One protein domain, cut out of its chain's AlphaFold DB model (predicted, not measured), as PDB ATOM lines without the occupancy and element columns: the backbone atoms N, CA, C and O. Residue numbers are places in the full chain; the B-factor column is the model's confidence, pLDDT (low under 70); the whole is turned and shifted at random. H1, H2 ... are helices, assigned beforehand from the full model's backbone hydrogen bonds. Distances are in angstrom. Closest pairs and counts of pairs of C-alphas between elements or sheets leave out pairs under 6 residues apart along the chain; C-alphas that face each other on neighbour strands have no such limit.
ATOM      1  N   PHE A 172      -0.465 -56.189  13.250       92.44
ATOM      2  CA  PHE A 172      -0.277 -54.817  12.767       92.44
ATOM      3  C   PHE A 172      -0.873 -54.632  11.364       92.44
ATOM      4  O   PHE A 172      -1.776 -53.818  11.189       92.44
ATOM      5  N   CYS A 173      -0.444 -55.439  10.391       92.69
ATOM      6  CA  CYS A 173      -0.954 -55.396   9.017       92.69
ATOM      7  C   CYS A 173      -2.453 -55.720   8.936       92.69
ATOM      8  O   CYS A 173      -3.183 -55.018   8.240       92.69
ATOM      9  N   LYS A 174      -2.933 -56.691   9.728       92.38
ATOM     10  CA  LYS A 174      -4.359 -57.039   9.837       92.38
ATOM     11  C   LYS A 174      -5.210 -55.884  10.379       92.38
ATOM     12  O   LYS A 174      -6.315 -55.671   9.894       92.38
ATOM     13  N   ARG A 175      -4.703 -55.103  11.346       89.38
ATOM     14  CA  ARG A 175      -5.392 -53.898  11.857       89.38
ATOM     15  C   ARG A 175      -5.376 -52.738  10.860       89.38
ATOM     16  O   ARG A 175      -6.296 -51.931  10.877       89.38
ATOM     17  N   ASN A 176      -4.345 -52.655  10.023       89.00
ATOM     18  CA  ASN A 176      -4.190 -51.602   9.020       89.00
ATOM     19  C   ASN A 176      -4.777 -51.990   7.645       89.00
ATOM     20  O   ASN A 176      -4.501 -51.301   6.667       89.00
ATOM     21  N   ASN A 177      -5.538 -53.090   7.556       88.19
ATOM     22  CA  ASN A 177      -6.158 -53.594   6.323       88.19
ATOM     23  C   ASN A 177      -5.174 -53.781   5.143       88.19
ATOM     24  O   ASN A 177      -5.553 -53.641   3.980       88.19
ATOM     25  N   ALA A 178      -3.910 -54.111   5.428       89.00
ATOM     26  CA  ALA A 178      -2.929 -54.415   4.390       89.00
ATOM     27  C   ALA A 178      -3.242 -55.768   3.724       89.00
ATOM     28  O   ALA A 178      -3.662 -56.703   4.406       89.00
ATOM     29  N   LYS A 179      -2.998 -55.878   2.410       84.69
ATOM     30  CA  LYS A 179      -3.224 -57.116   1.638       84.69
ATOM     31  C   LYS A 179      -2.367 -58.273   2.165       84.69
ATOM     32  O   LYS A 179      -2.887 -59.351   2.436       84.69
ATOM     33  N   ASP A 180      -1.087 -58.006   2.414       87.50
ATOM     34  CA  ASP A 180      -0.129 -59.005   2.887       87.50
ATOM     35  C   ASP A 180      -0.023 -58.980   4.417       87.50
ATOM     36  O   ASP A 180       0.795 -58.269   5.003       87.50
ATOM     37  N   PHE A 181      -0.874 -59.759   5.089       91.62
ATOM     38  CA  PHE A 181      -0.857 -59.915   6.552       91.62
ATOM     39  C   PHE A 181      -0.407 -61.307   7.026       91.62
ATOM     40  O   PHE A 181      -0.332 -61.530   8.233       91.62
ATOM     41  N   HIS A 182      -0.066 -62.229   6.121       91.12
ATOM     42  CA  HIS A 182       0.412 -63.581   6.448       91.12
ATOM     43  C   HIS A 182       1.915 -63.613   6.783       91.12
ATOM     44  O   HIS A 182       2.718 -64.183   6.051       91.12
ATOM     45  N   HIS A 183       2.306 -62.960   7.877       91.06
ATOM     46  CA  HIS A 183       3.673 -62.969   8.401       91.06
ATOM     47  C   HIS A 183       3.686 -62.740   9.920       91.06
ATOM     48  O   HIS A 183       2.691 -62.322  10.514       91.06
ATOM     49  N   LEU A 184       4.826 -62.983  10.568       93.88
ATOM     50  CA  LEU A 184       5.007 -62.711  11.994       93.88
ATOM     51  C   LEU A 184       5.245 -61.214  12.246       93.88
ATOM     52  O   LEU A 184       6.032 -60.566  11.560       93.88
ATOM     53  N   LEU A 185       4.586 -60.652  13.266       94.19
ATOM     54  CA  LEU A 185       4.855 -59.272  13.698       94.19
ATOM     55  C   LEU A 185       6.239 -59.156  14.356       94.19
ATOM     56  O   LEU A 185       6.989 -58.216  14.083       94.19
ATOM     57  N   LYS A 186       6.553 -60.123  15.220       94.50
ATOM     58  CA  LYS A 186       7.810 -60.258  15.949       94.50
ATOM     59  C   LYS A 186       8.307 -61.695  15.876       94.50
ATOM     60  O   LYS A 186       7.498 -62.617  15.794       94.50
ATOM     61  N   ASP A 187       9.620 -61.824  15.936       93.81
ATOM     62  CA  ASP A 187      10.363 -63.073  16.041       93.81
ATOM     63  C   ASP A 187      10.330 -63.650  17.468       93.81
ATOM     64  O   ASP A 187       9.941 -62.956  18.415       93.81
ATOM     65  N   GLU A 188      10.829 -64.874  17.647       94.69
ATOM     66  CA  GLU A 188      11.018 -65.507  18.962       94.69
ATOM     67  C   GLU A 188      11.956 -64.697  19.878       94.69
ATOM     68  O   GLU A 188      11.707 -64.563  21.076       94.69
ATOM     69  N   PHE A 189      12.957 -64.025  19.297       93.44
ATOM     70  CA  PHE A 189      13.852 -63.088  19.993       93.44
ATOM     71  C   PHE A 189      13.219 -61.705  20.266       93.44
ATOM     72  O   PHE A 189      13.900 -60.780  20.707       93.44
ATOM     73  N   GLY A 190      11.931 -61.508  19.961       90.88
ATOM     74  CA  GLY A 190      11.181 -60.275  20.229       90.88
ATOM     75  C   GLY A 190      11.441 -59.098  19.274       90.88
ATOM     76  O   GLY A 190      10.767 -58.063  19.396       90.88
ATOM     77  N   GLY A 191      12.369 -59.245  18.324       94.62
ATOM     78  CA  GLY A 191      12.631 -58.276  17.252       94.62
ATOM     79  C   GLY A 191      11.516 -58.252  16.200       94.62
ATOM     80  O   GLY A 191      10.825 -59.246  16.001       94.62
ATOM     81  N   VAL A 192      11.310 -57.116  15.538       96.25
ATOM     82  CA  VAL A 192      10.281 -56.950  14.496       96.25
ATOM     83  C   VAL A 192      10.694 -57.631  13.190       96.25
ATOM     84  O   VAL A 192      11.800 -57.409  12.703       96.25
ATOM     85  N   VAL A 193       9.768 -58.414  12.621       96.06
ATOM     86  CA  VAL A 193       9.913 -59.120  11.327       96.06
ATOM     87  C   VAL A 193       8.934 -58.586  10.272       96.06
ATOM     88  O   VAL A 193       9.175 -58.709   9.076       96.06
ATOM     89  N   CYS A 194       7.840 -57.945  10.696       95.75
ATOM     90  CA  CYS A 194       6.860 -57.339   9.793       95.75
ATOM     91  C   CYS A 194       7.522 -56.294   8.869       95.75
ATOM     92  O   CYS A 194       7.988 -55.281   9.394       95.75
ATOM     93  N   PRO A 195       7.496 -56.459   7.528       94.56
ATOM     94  CA  PRO A 195       8.199 -55.565   6.601       94.56
ATOM     95  C   PRO A 195       7.679 -54.122   6.668       94.56
ATOM     96  O   PRO A 195       8.450 -53.162   6.648       94.56
ATOM     97  N   VAL A 196       6.360 -53.956   6.830       94.75
ATOM     98  CA  VAL A 196       5.716 -52.637   6.942       94.75
ATOM     99  C   VAL A 196       6.139 -51.916   8.224       94.75
ATOM    100  O   VAL A 196       6.344 -50.704   8.211       94.75
ATOM    101  N   LEU A 197       6.273 -52.642   9.342       95.06
ATOM    102  CA  LEU A 197       6.716 -52.042  10.598       95.06
ATOM    103  C   LEU A 197       8.236 -51.850  10.621       95.06
ATOM    104  O   LEU A 197       8.678 -50.833  11.135       95.06
ATOM    105  N   SER A 198       9.036 -52.754  10.048       95.75
ATOM    106  CA  SER A 198      10.499 -52.624  10.021       95.75
ATOM    107  C   SER A 198      10.976 -51.433   9.188       95.75
ATOM    108  O   SER A 198      12.009 -50.857   9.508       95.75
ATOM    109  N   ALA A 199      10.221 -51.028   8.163       93.50
ATOM    110  CA  ALA A 199      10.471 -49.799   7.406       93.50
ATOM    111  C   ALA A 199      10.059 -48.510   8.157       93.50
ATOM    112  O   ALA A 199      10.351 -47.405   7.699       93.50
ATOM    113  N   PHE A 200       9.366 -48.614   9.298       93.62
ATOM    114  CA  PHE A 200       8.889 -47.455  10.050       93.62
ATOM    115  C   PHE A 200       9.955 -46.915  11.012       93.62
ATOM    116  O   PHE A 200      10.214 -47.485  12.074       93.62
ATOM    117  N   THR A 201      10.498 -45.743  10.690       94.81
ATOM    118  CA  THR A 201      11.393 -44.997  11.583       94.81
ATOM    119  C   THR A 201      10.600 -44.219  12.636       94.81
ATOM    120  O   THR A 201       9.791 -43.341  12.321       94.81
ATOM    121  N   CYS A 202      10.844 -44.502  13.917       92.81
ATOM    122  CA  CYS A 202      10.195 -43.798  15.019       92.81
ATOM    123  C   CYS A 202      10.663 -42.335  15.120       92.81
ATOM    124  O   CYS A 202      11.825 -42.058  15.407       92.81
ATOM    125  N   LYS A 203       9.731 -41.381  14.989       90.19
ATOM    126  CA  LYS A 203      10.010 -39.930  15.027       90.19
ATOM    127  C   LYS A 203      10.532 -39.387  16.371       90.19
ATOM    128  O   LYS A 203      10.909 -38.226  16.425       90.19
ATOM    129  N   MET A 204      10.522 -40.183  17.446       88.69
ATOM    130  CA  MET A 204      11.005 -39.764  18.774       88.69
ATOM    131  C   MET A 204      12.417 -40.251  19.111       88.69
ATOM    132  O   MET A 204      13.128 -39.582  19.850       88.69
ATOM    133  N   CYS A 205      12.804 -41.433  18.628       92.44
ATOM    134  CA  CYS A 205      14.064 -42.087  19.003       92.44
ATOM    135  C   CYS A 205      14.842 -42.658  17.806       92.44
ATOM    136  O   CYS A 205      15.791 -43.409  18.002       92.44
ATOM    137  N   ALA A 206      14.405 -42.361  16.578       94.56
ATOM    138  CA  ALA A 206      14.963 -42.826  15.305       94.56
ATOM    139  C   ALA A 206      15.060 -44.358  15.110       94.56
ATOM    140  O   ALA A 206      15.577 -44.814  14.093       94.56
ATOM    141  N   ALA A 207      14.532 -45.172  16.031       95.31
ATOM    142  CA  ALA A 207      14.567 -46.627  15.915       95.31
ATOM    143  C   ALA A 207      13.797 -47.129  14.681       95.31
ATOM    144  O   ALA A 207      12.676 -46.691  14.416       95.31
ATOM    145  N   THR A 208      14.400 -48.080  13.970       96.06
ATOM    146  CA  THR A 208      13.901 -48.692  12.730       96.06
ATOM    147  C   THR A 208      14.335 -50.170  12.657       96.06
ATOM    148  O   THR A 208      14.982 -50.679  13.583       96.06
ATOM    149  N   GLY A 209      13.961 -50.898  11.604       95.56
ATOM    150  CA  GLY A 209      14.309 -52.311  11.414       95.56
ATOM    151  C   GLY A 209      13.770 -53.218  12.528       95.56
ATOM    152  O   GLY A 209      12.609 -53.117  12.924       95.56
ATOM    153  N   ARG A 210      14.630 -54.084  13.087       95.94
ATOM    154  CA  ARG A 210      14.273 -55.020  14.180       95.94
ATOM    155  C   ARG A 210      13.763 -54.319  15.449       95.94
ATOM    156  O   ARG A 210      13.022 -54.932  16.214       95.94
ATOM    157  N   ASN A 211      14.126 -53.049  15.654       95.00
ATOM    158  CA  ASN A 211      13.733 -52.239  16.813       95.00
ATOM    159  C   ASN A 211      12.600 -51.242  16.498       95.00
ATOM    160  O   ASN A 211      12.249 -50.422  17.353       95.00
ATOM    161  N   ALA A 212      12.035 -51.290  15.287       95.75
ATOM    162  CA  ALA A 212      10.971 -50.392  14.868       95.75
ATOM    163  C   ALA A 212       9.719 -50.522  15.745       95.75
ATOM    164  O   ALA A 212       9.349 -51.597  16.219       95.75
ATOM    165  N   HIS A 213       9.040 -49.402  15.962       94.06
ATOM    166  CA  HIS A 213       7.823 -49.341  16.758       94.06
ATOM    167  C   HIS A 213       7.042 -48.072  16.428       94.06
ATOM    168  O   HIS A 213       7.613 -47.039  16.082       94.06
ATOM    169  N   THR A 214       5.719 -48.118  16.584       92.00
ATOM    170  CA  THR A 214       4.905 -46.902  16.469       92.00
ATOM    171  C   THR A 214       5.063 -46.026  17.713       92.00
ATOM    172  O   THR A 214       5.370 -46.516  18.800       92.00
ATOM    173  N   HIS A 215       4.795 -44.726  17.572       89.44
ATOM    174  CA  HIS A 215       4.898 -43.707  18.629       89.44
ATOM    175  C   HIS A 215       4.293 -44.152  19.985       89.44
ATOM    176  O   HIS A 215       4.889 -43.916  21.035       89.44
ATOM    177  N   LYS A 216       3.159 -44.874  19.984       88.44
ATOM    178  CA  LYS A 216       2.498 -45.377  21.208       88.44
ATOM    179  C   LYS A 216       3.371 -46.345  22.032       88.44
ATOM    180  O   LYS A 216       3.203 -46.418  23.244       88.44
ATOM    181  N   TYR A 217       4.286 -47.068  21.390       91.25
ATOM    182  CA  TYR A 217       5.165 -48.076  21.999       91.25
ATOM    183  C   TYR A 217       6.633 -47.619  22.044       91.25
ATOM    184  O   TYR A 217       7.533 -48.438  22.201       91.25
ATOM    185  N   CYS A 218       6.898 -46.318  21.889       93.56
ATOM    186  CA  CYS A 218       8.255 -45.796  22.006       93.56
ATOM    187  C   CYS A 218       8.715 -45.786  23.476       93.56
ATOM    188  O   CYS A 218       7.996 -45.234  24.312       93.56
ATOM    189  N   PRO A 219       9.903 -46.329  23.815       93.81
ATOM    190  CA  PRO A 219      10.424 -46.303  25.185       93.81
ATOM    191  C   PRO A 219      10.705 -44.875  25.682       93.81
ATOM    192  O   PRO A 219      10.618 -44.613  26.876       93.81
ATOM    193  N   VAL A 220      10.966 -43.937  24.764       91.50
ATOM    194  CA  VAL A 220      11.184 -42.503  25.040       91.50
ATOM    195  C   VAL A 220       9.858 -41.717  25.078       91.50
ATOM    196  O   VAL A 220       9.850 -40.510  25.304       91.50
ATOM    197  N   ASN A 221       8.705 -42.367  24.875       88.25
ATOM    198  CA  ASN A 221       7.408 -41.701  24.986       88.25
ATOM    199  C   ASN A 221       7.166 -41.274  26.451       88.25
ATOM    200  O   ASN A 221       7.099 -42.153  27.314       88.25
ATOM    201  N   PRO A 222       6.976 -39.976  26.760       84.06
ATOM    202  CA  PRO A 222       6.805 -39.511  28.138       84.06
ATOM    203  C   PRO A 222       5.529 -40.056  28.795       84.06
ATOM    204  O   PRO A 222       5.468 -40.154  30.018       84.06
ATOM    205  N   ILE A 223       4.531 -40.433  27.987       83.62
ATOM    206  CA  ILE A 223       3.238 -40.955  28.433       83.62
ATOM    207  C   ILE A 223       3.319 -42.462  28.686       83.62
ATOM    208  O   ILE A 223       2.925 -42.930  29.749       83.62
ATOM    209  N   THR A 224       3.796 -43.230  27.699       86.19
ATOM    210  CA  THR A 224       3.709 -44.701  27.725       86.19
ATOM    211  C   THR A 224       4.994 -45.405  28.133       86.19
ATOM    212  O   THR A 224       4.927 -46.545  28.579       86.19
ATOM    213  N   LYS A 225       6.164 -44.770  27.974       87.88
ATOM    214  CA  LYS A 225       7.488 -45.359  28.253       87.88
ATOM    215  C   LYS A 225       7.675 -46.765  27.651       87.88
ATOM    216  O   LYS A 225       8.324 -47.627  28.232       87.88
ATOM    217  N   GLY A 226       7.075 -47.006  26.483       87.19
ATOM    218  CA  GLY A 226       7.071 -48.294  25.779       87.19
ATOM    219  C   GLY A 226       5.855 -49.190  26.051       87.19
ATOM    220  O   GLY A 226       5.476 -49.954  25.164       87.19
ATOM    221  N   ASP A 227       5.187 -49.054  27.202       87.44
ATOM    222  CA  ASP A 227       4.022 -49.863  27.582       87.44
ATOM    223  C   ASP A 227       2.737 -49.015  27.711       87.44
ATOM    224  O   ASP A 227       2.448 -48.424  28.758       87.44
ATOM    225  N   PRO A 228       1.894 -48.970  26.662       84.75
ATOM    226  CA  PRO A 228       0.621 -48.275  26.745       84.75
ATOM    227  C   PRO A 228      -0.386 -48.910  27.710       84.75
ATOM    228  O   PRO A 228      -1.276 -48.197  28.160       84.75
ATOM    229  N   VAL A 229      -0.291 -50.207  28.016       84.50
ATOM    230  CA  VAL A 229      -1.223 -50.871  28.942       84.50
ATOM    231  C   VAL A 229      -0.893 -50.472  30.379       84.50
ATOM    232  O   VAL A 229      -1.800 -50.089  31.117       84.50
ATOM    233  N   ALA A 230       0.392 -50.450  30.748       83.56
ATOM    234  CA  ALA A 230       0.844 -49.914  32.037       83.56
ATOM    235  C   ALA A 230       0.487 -48.426  32.211       83.56
ATOM    236  O   ALA A 230       0.095 -48.005  33.297       83.56
ATOM    237  N   ALA A 231       0.528 -47.640  31.129       79.56
ATOM    238  CA  ALA A 231       0.081 -46.244  31.111       79.56
ATOM    239  C   ALA A 231      -1.454 -46.057  31.078       79.56
ATOM    240  O   ALA A 231      -1.940 -44.946  30.861       79.56
ATOM    241  N   GLY A 232      -2.238 -47.125  31.263       77.94
ATOM    242  CA  GLY A 232      -3.701 -47.074  31.323       77.94
ATOM    243  C   GLY A 232      -4.399 -46.842  29.978       77.94
ATOM    244  O   GLY A 232      -5.618 -46.678  29.944       77.94
ATOM    245  N   MET A 233      -3.671 -46.850  28.856       76.00
ATOM    246  CA  MET A 233      -4.283 -46.758  27.534       76.00
ATOM    247  C   MET A 233      -4.884 -48.107  27.124       76.00
ATOM    248  O   MET A 233      -4.205 -49.135  27.177       76.00
ATOM    249  N   PRO A 234      -6.109 -48.127  26.577       69.12
ATOM    250  CA  PRO A 234      -6.726 -49.365  26.135       69.12
ATOM    251  C   PRO A 234      -5.915 -50.021  24.995       69.12
ATOM    252  O   PRO A 234      -5.416 -49.327  24.091       69.12
ATOM    253  N   PRO A 235      -5.772 -51.359  24.996       65.00
ATOM    254  CA  PRO A 235      -5.184 -52.087  23.883       65.00
ATOM    255  C   PRO A 235      -6.180 -52.158  22.719       65.00
ATOM    256  O   PRO A 235      -7.335 -52.533  22.892       65.00
ATOM    257  N   GLY A 236      -5.729 -51.810  21.514       62.25
ATOM    258  CA  GLY A 236      -6.397 -52.148  20.250       62.25
ATOM    259  C   GLY A 236      -7.766 -51.523  19.932       62.25
ATOM    260  O   GLY A 236      -8.148 -51.597  18.766       62.25
ATOM    261  N   ARG A 237      -8.491 -50.907  20.880       59.47
ATOM    262  CA  ARG A 237      -9.781 -50.252  20.588       59.47
ATOM    263  C   ARG A 237      -9.592 -48.914  19.852       59.47
ATOM    264  O   ARG A 237      -8.652 -48.186  20.186       59.47
ATOM    265  N   PRO A 238     -10.487 -48.541  18.917       61.94
ATOM    266  CA  PRO A 238     -10.564 -47.176  18.402       61.94
ATOM    267  C   PRO A 238     -10.753 -46.173  19.547       61.94
ATOM    268  O   PRO A 238     -11.570 -46.400  20.439       61.94
ATOM    269  N   LEU A 239     -10.008 -45.064  19.529       66.19
ATOM    270  CA  LEU A 239     -10.127 -44.020  20.550       66.19
ATOM    271  C   LEU A 239     -11.532 -43.400  20.502       66.19
ATOM    272  O   LEU A 239     -11.910 -42.784  19.500       66.19
ATOM    273  N   THR A 240     -12.284 -43.542  21.593       78.50
ATOM    274  CA  THR A 240     -13.590 -42.891  21.774       78.50
ATOM    275  C   THR A 240     -13.441 -41.366  21.843       78.50
ATOM    276  O   THR A 240     -12.334 -40.842  21.986       78.50
ATOM    277  N   LYS A 241     -14.553 -40.617  21.771       82.06
ATOM    278  CA  LYS A 241     -14.525 -39.153  21.955       82.06
ATOM    279  C   LYS A 241     -13.896 -38.768  23.305       82.06
ATOM    280  O   LYS A 241     -12.998 -37.934  23.328       82.06
ATOM    281  N   ALA A 242     -14.269 -39.471  24.376       75.94
ATOM    282  CA  ALA A 242     -13.685 -39.298  25.705       75.94
ATOM    283  C   ALA A 242     -12.189 -39.668  25.754       75.94
ATOM    284  O   ALA A 242     -11.408 -38.935  26.353       75.94
ATOM    285  N   ASP A 243     -11.757 -40.745  25.079       72.56
ATOM    286  CA  ASP A 243     -10.326 -41.090  24.995       72.56
ATOM    287  C   ASP A 243      -9.522 -39.982  24.285       72.56
ATOM    288  O   ASP A 243      -8.407 -39.671  24.695       72.56
ATOM    289  N   LYS A 244     -10.085 -39.358  23.236       78.56
ATOM    290  CA  LYS A 244      -9.462 -38.235  22.507       78.56
ATOM    291  C   LYS A 244      -9.416 -36.953  23.342       78.56
ATOM    292  O   LYS A 244      -8.405 -36.257  23.325       78.56
ATOM    293  N   GLU A 245     -10.483 -36.643  24.076       81.25
ATOM    294  CA  GLU A 245     -10.545 -35.489  24.983       81.25
ATOM    295  C   GLU A 245      -9.581 -35.648  26.164       81.25
ATOM    296  O   GLU A 245      -8.846 -34.712  26.477       81.25
ATOM    297  N   TRP A 246      -9.490 -36.851  26.744       74.00
ATOM    298  CA  TRP A 246      -8.476 -37.188  27.744       74.00
ATOM    299  C   TRP A 246      -7.063 -37.041  27.179       74.00
ATOM    300  O   TRP A 246      -6.220 -36.423  27.822       74.00
ATOM    301  N   LEU A 247      -6.808 -37.528  25.957       69.31
ATOM    302  CA  LEU A 247      -5.503 -37.383  25.307       69.31
ATOM    303  C   LEU A 247      -5.139 -35.907  25.092       69.31
ATOM    304  O   LEU A 247      -4.006 -35.520  25.361       69.31
ATOM    305  N   LYS A 248      -6.103 -35.078  24.669       77.81
ATOM    306  CA  LYS A 248      -5.918 -33.633  24.468       77.81
ATOM    307  C   LYS A 248      -5.634 -32.908  25.787       77.81
ATOM    308  O   LYS A 248      -4.693 -32.125  25.841       77.81
ATOM    309  N   TYR A 249      -6.396 -33.204  26.845       75.75
ATOM    310  CA  TYR A 249      -6.166 -32.677  28.199       75.75
ATOM    311  C   TYR A 249      -4.808 -33.113  28.769       75.75
ATOM    312  O   TYR A 249      -4.094 -32.319  29.378       75.75
ATOM    313  N   PHE A 250      -4.433 -34.377  28.564       65.88
ATOM    314  CA  PHE A 250      -3.155 -34.907  29.021       65.88
ATOM    315  C   PHE A 250      -1.993 -34.242  28.279       65.88
ATOM    316  O   PHE A 250      -1.036 -33.817  28.916       65.88
ATOM    317  N   GLN A 251      -2.095 -34.092  26.953       66.00
ATOM    318  CA  GLN A 251      -1.094 -33.413  26.128       66.00
ATOM    319  C   GLN A 251      -0.926 -31.944  26.519       66.00
ATOM    320  O   GLN A 251       0.209 -31.521  26.721       66.00
ATOM    321  N   THR A 252      -2.005 -31.172  26.696       71.19
ATOM    322  CA  THR A 252      -1.872 -29.774  27.146       71.19
ATOM    323  C   THR A 252      -1.268 -29.687  28.544       71.19
ATOM    324  O   THR A 252      -0.383 -28.866  28.764       71.19
ATOM    325  N   LYS A 253      -1.658 -30.565  29.476       63.16
ATOM    326  CA  LYS A 253      -1.092 -30.582  30.833       63.16
ATOM    327  C   LYS A 253       0.390 -30.980  30.866       63.16
ATOM    328  O   LYS A 253       1.149 -30.362  31.602       63.16
ATOM    329  N   TYR A 254       0.807 -31.963  30.064       56.09
ATOM    330  CA  TYR A 254       2.218 -32.359  29.953       56.09
ATOM    331  C   TYR A 254       3.067 -31.291  29.256       56.09
ATOM    332  O   TYR A 254       4.178 -31.034  29.694       56.09
ATOM    333  N   VAL A 255       2.557 -30.640  28.203       56.16
ATOM    334  CA  VAL A 255       3.278 -29.544  27.529       56.16
ATOM    335  C   VAL A 255       3.478 -28.353  28.471       56.16
ATOM    336  O   VAL A 255       4.563 -27.782  28.498       56.16
ATOM    337  N   LEU A 256       2.487 -28.025  29.307       52.53
ATOM    338  CA  LEU A 256       2.636 -26.988  30.335       52.53
ATOM    339  C   LEU A 256       3.724 -27.337  31.375       52.53
ATOM    340  O   LEU A 256       4.475 -26.446  31.751       52.53
ATOM    341  N   GLN A 257       3.890 -28.619  31.735       50.56
ATOM    342  CA  GLN A 257       4.983 -29.123  32.599       50.56
ATOM    343  C   GLN A 257       6.383 -29.154  31.945       50.56
ATOM    344  O   GLN A 257       7.332 -29.652  32.546       50.56
ATOM    345  N   PHE A 258       6.528 -28.680  30.703       46.78
ATOM    346  CA  PHE A 258       7.837 -28.452  30.075       46.78
ATOM    347  C   PHE A 258       8.103 -26.971  29.771       46.78
ATOM    348  O   PHE A 258       9.240 -26.608  29.474       46.78
ATOM    349  N   LEU A 259       7.082 -26.110  29.862       51.03
ATOM    350  CA  LEU A 259       7.204 -24.658  29.688       51.03
ATOM    351  C   LEU A 259       7.498 -23.924  31.009       51.03
ATOM    352  O   LEU A 259       7.903 -22.767  30.982       51.03
ATOM    353  N   ASP A 260       7.347 -24.598  32.151       49.72
ATOM    354  CA  ASP A 260       7.662 -24.100  33.498       49.72
ATOM    355  C   ASP A 260       9.120 -24.374  33.940       49.72
ATOM    356  O   ASP A 260       9.476 -24.171  35.101       49.72
TER     357      ASP A 260
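What this domain is: This is residues 172 to 260 of the 267 residues of the protein "Nanos-like protein 1" of Armadillidium nasatum (UniProt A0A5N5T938). What is the picture? Little regular structure: a body of winding loops holds short helices H1 and H2, and long helix H3 stands across the far end. What is printed? 89 residues hold three named helices, H1 to H3 in order, and no named strand: all helix, with 27 residues in named elements. It spans 45 by 27 by 20 A and is only just loose, close to compact, radius of gyration of the C-alphas 15.0 A.

How they stand to each other: How near are H1, residues 172 to 175, and H2, residues 195 to 198? They are close but not clearly touching; their closest C-alphas, of Cys 173 and Val 196, are 7.5 A apart. And H3, residues 241 to 259? It is apart from both; its every O i to N i+4 pair is within hydrogen-bond range, while H1 and H2 are too short for one.

Where its parts are: Where does H1 begin? C-alpha 172 is at (-0.277, -54.817, 12.767); H1 measures 5.3 A, H2 5.1 A. Where does H3 end? After 27.2 A, at C-alpha 259, (7.204, -24.658, 29.688).

The domain as a whole: Which links are long? Both, with 19 and 42 residues; the printed part has no cut. Where is confidence low? 17 residues are under 70, among them 253 to 260.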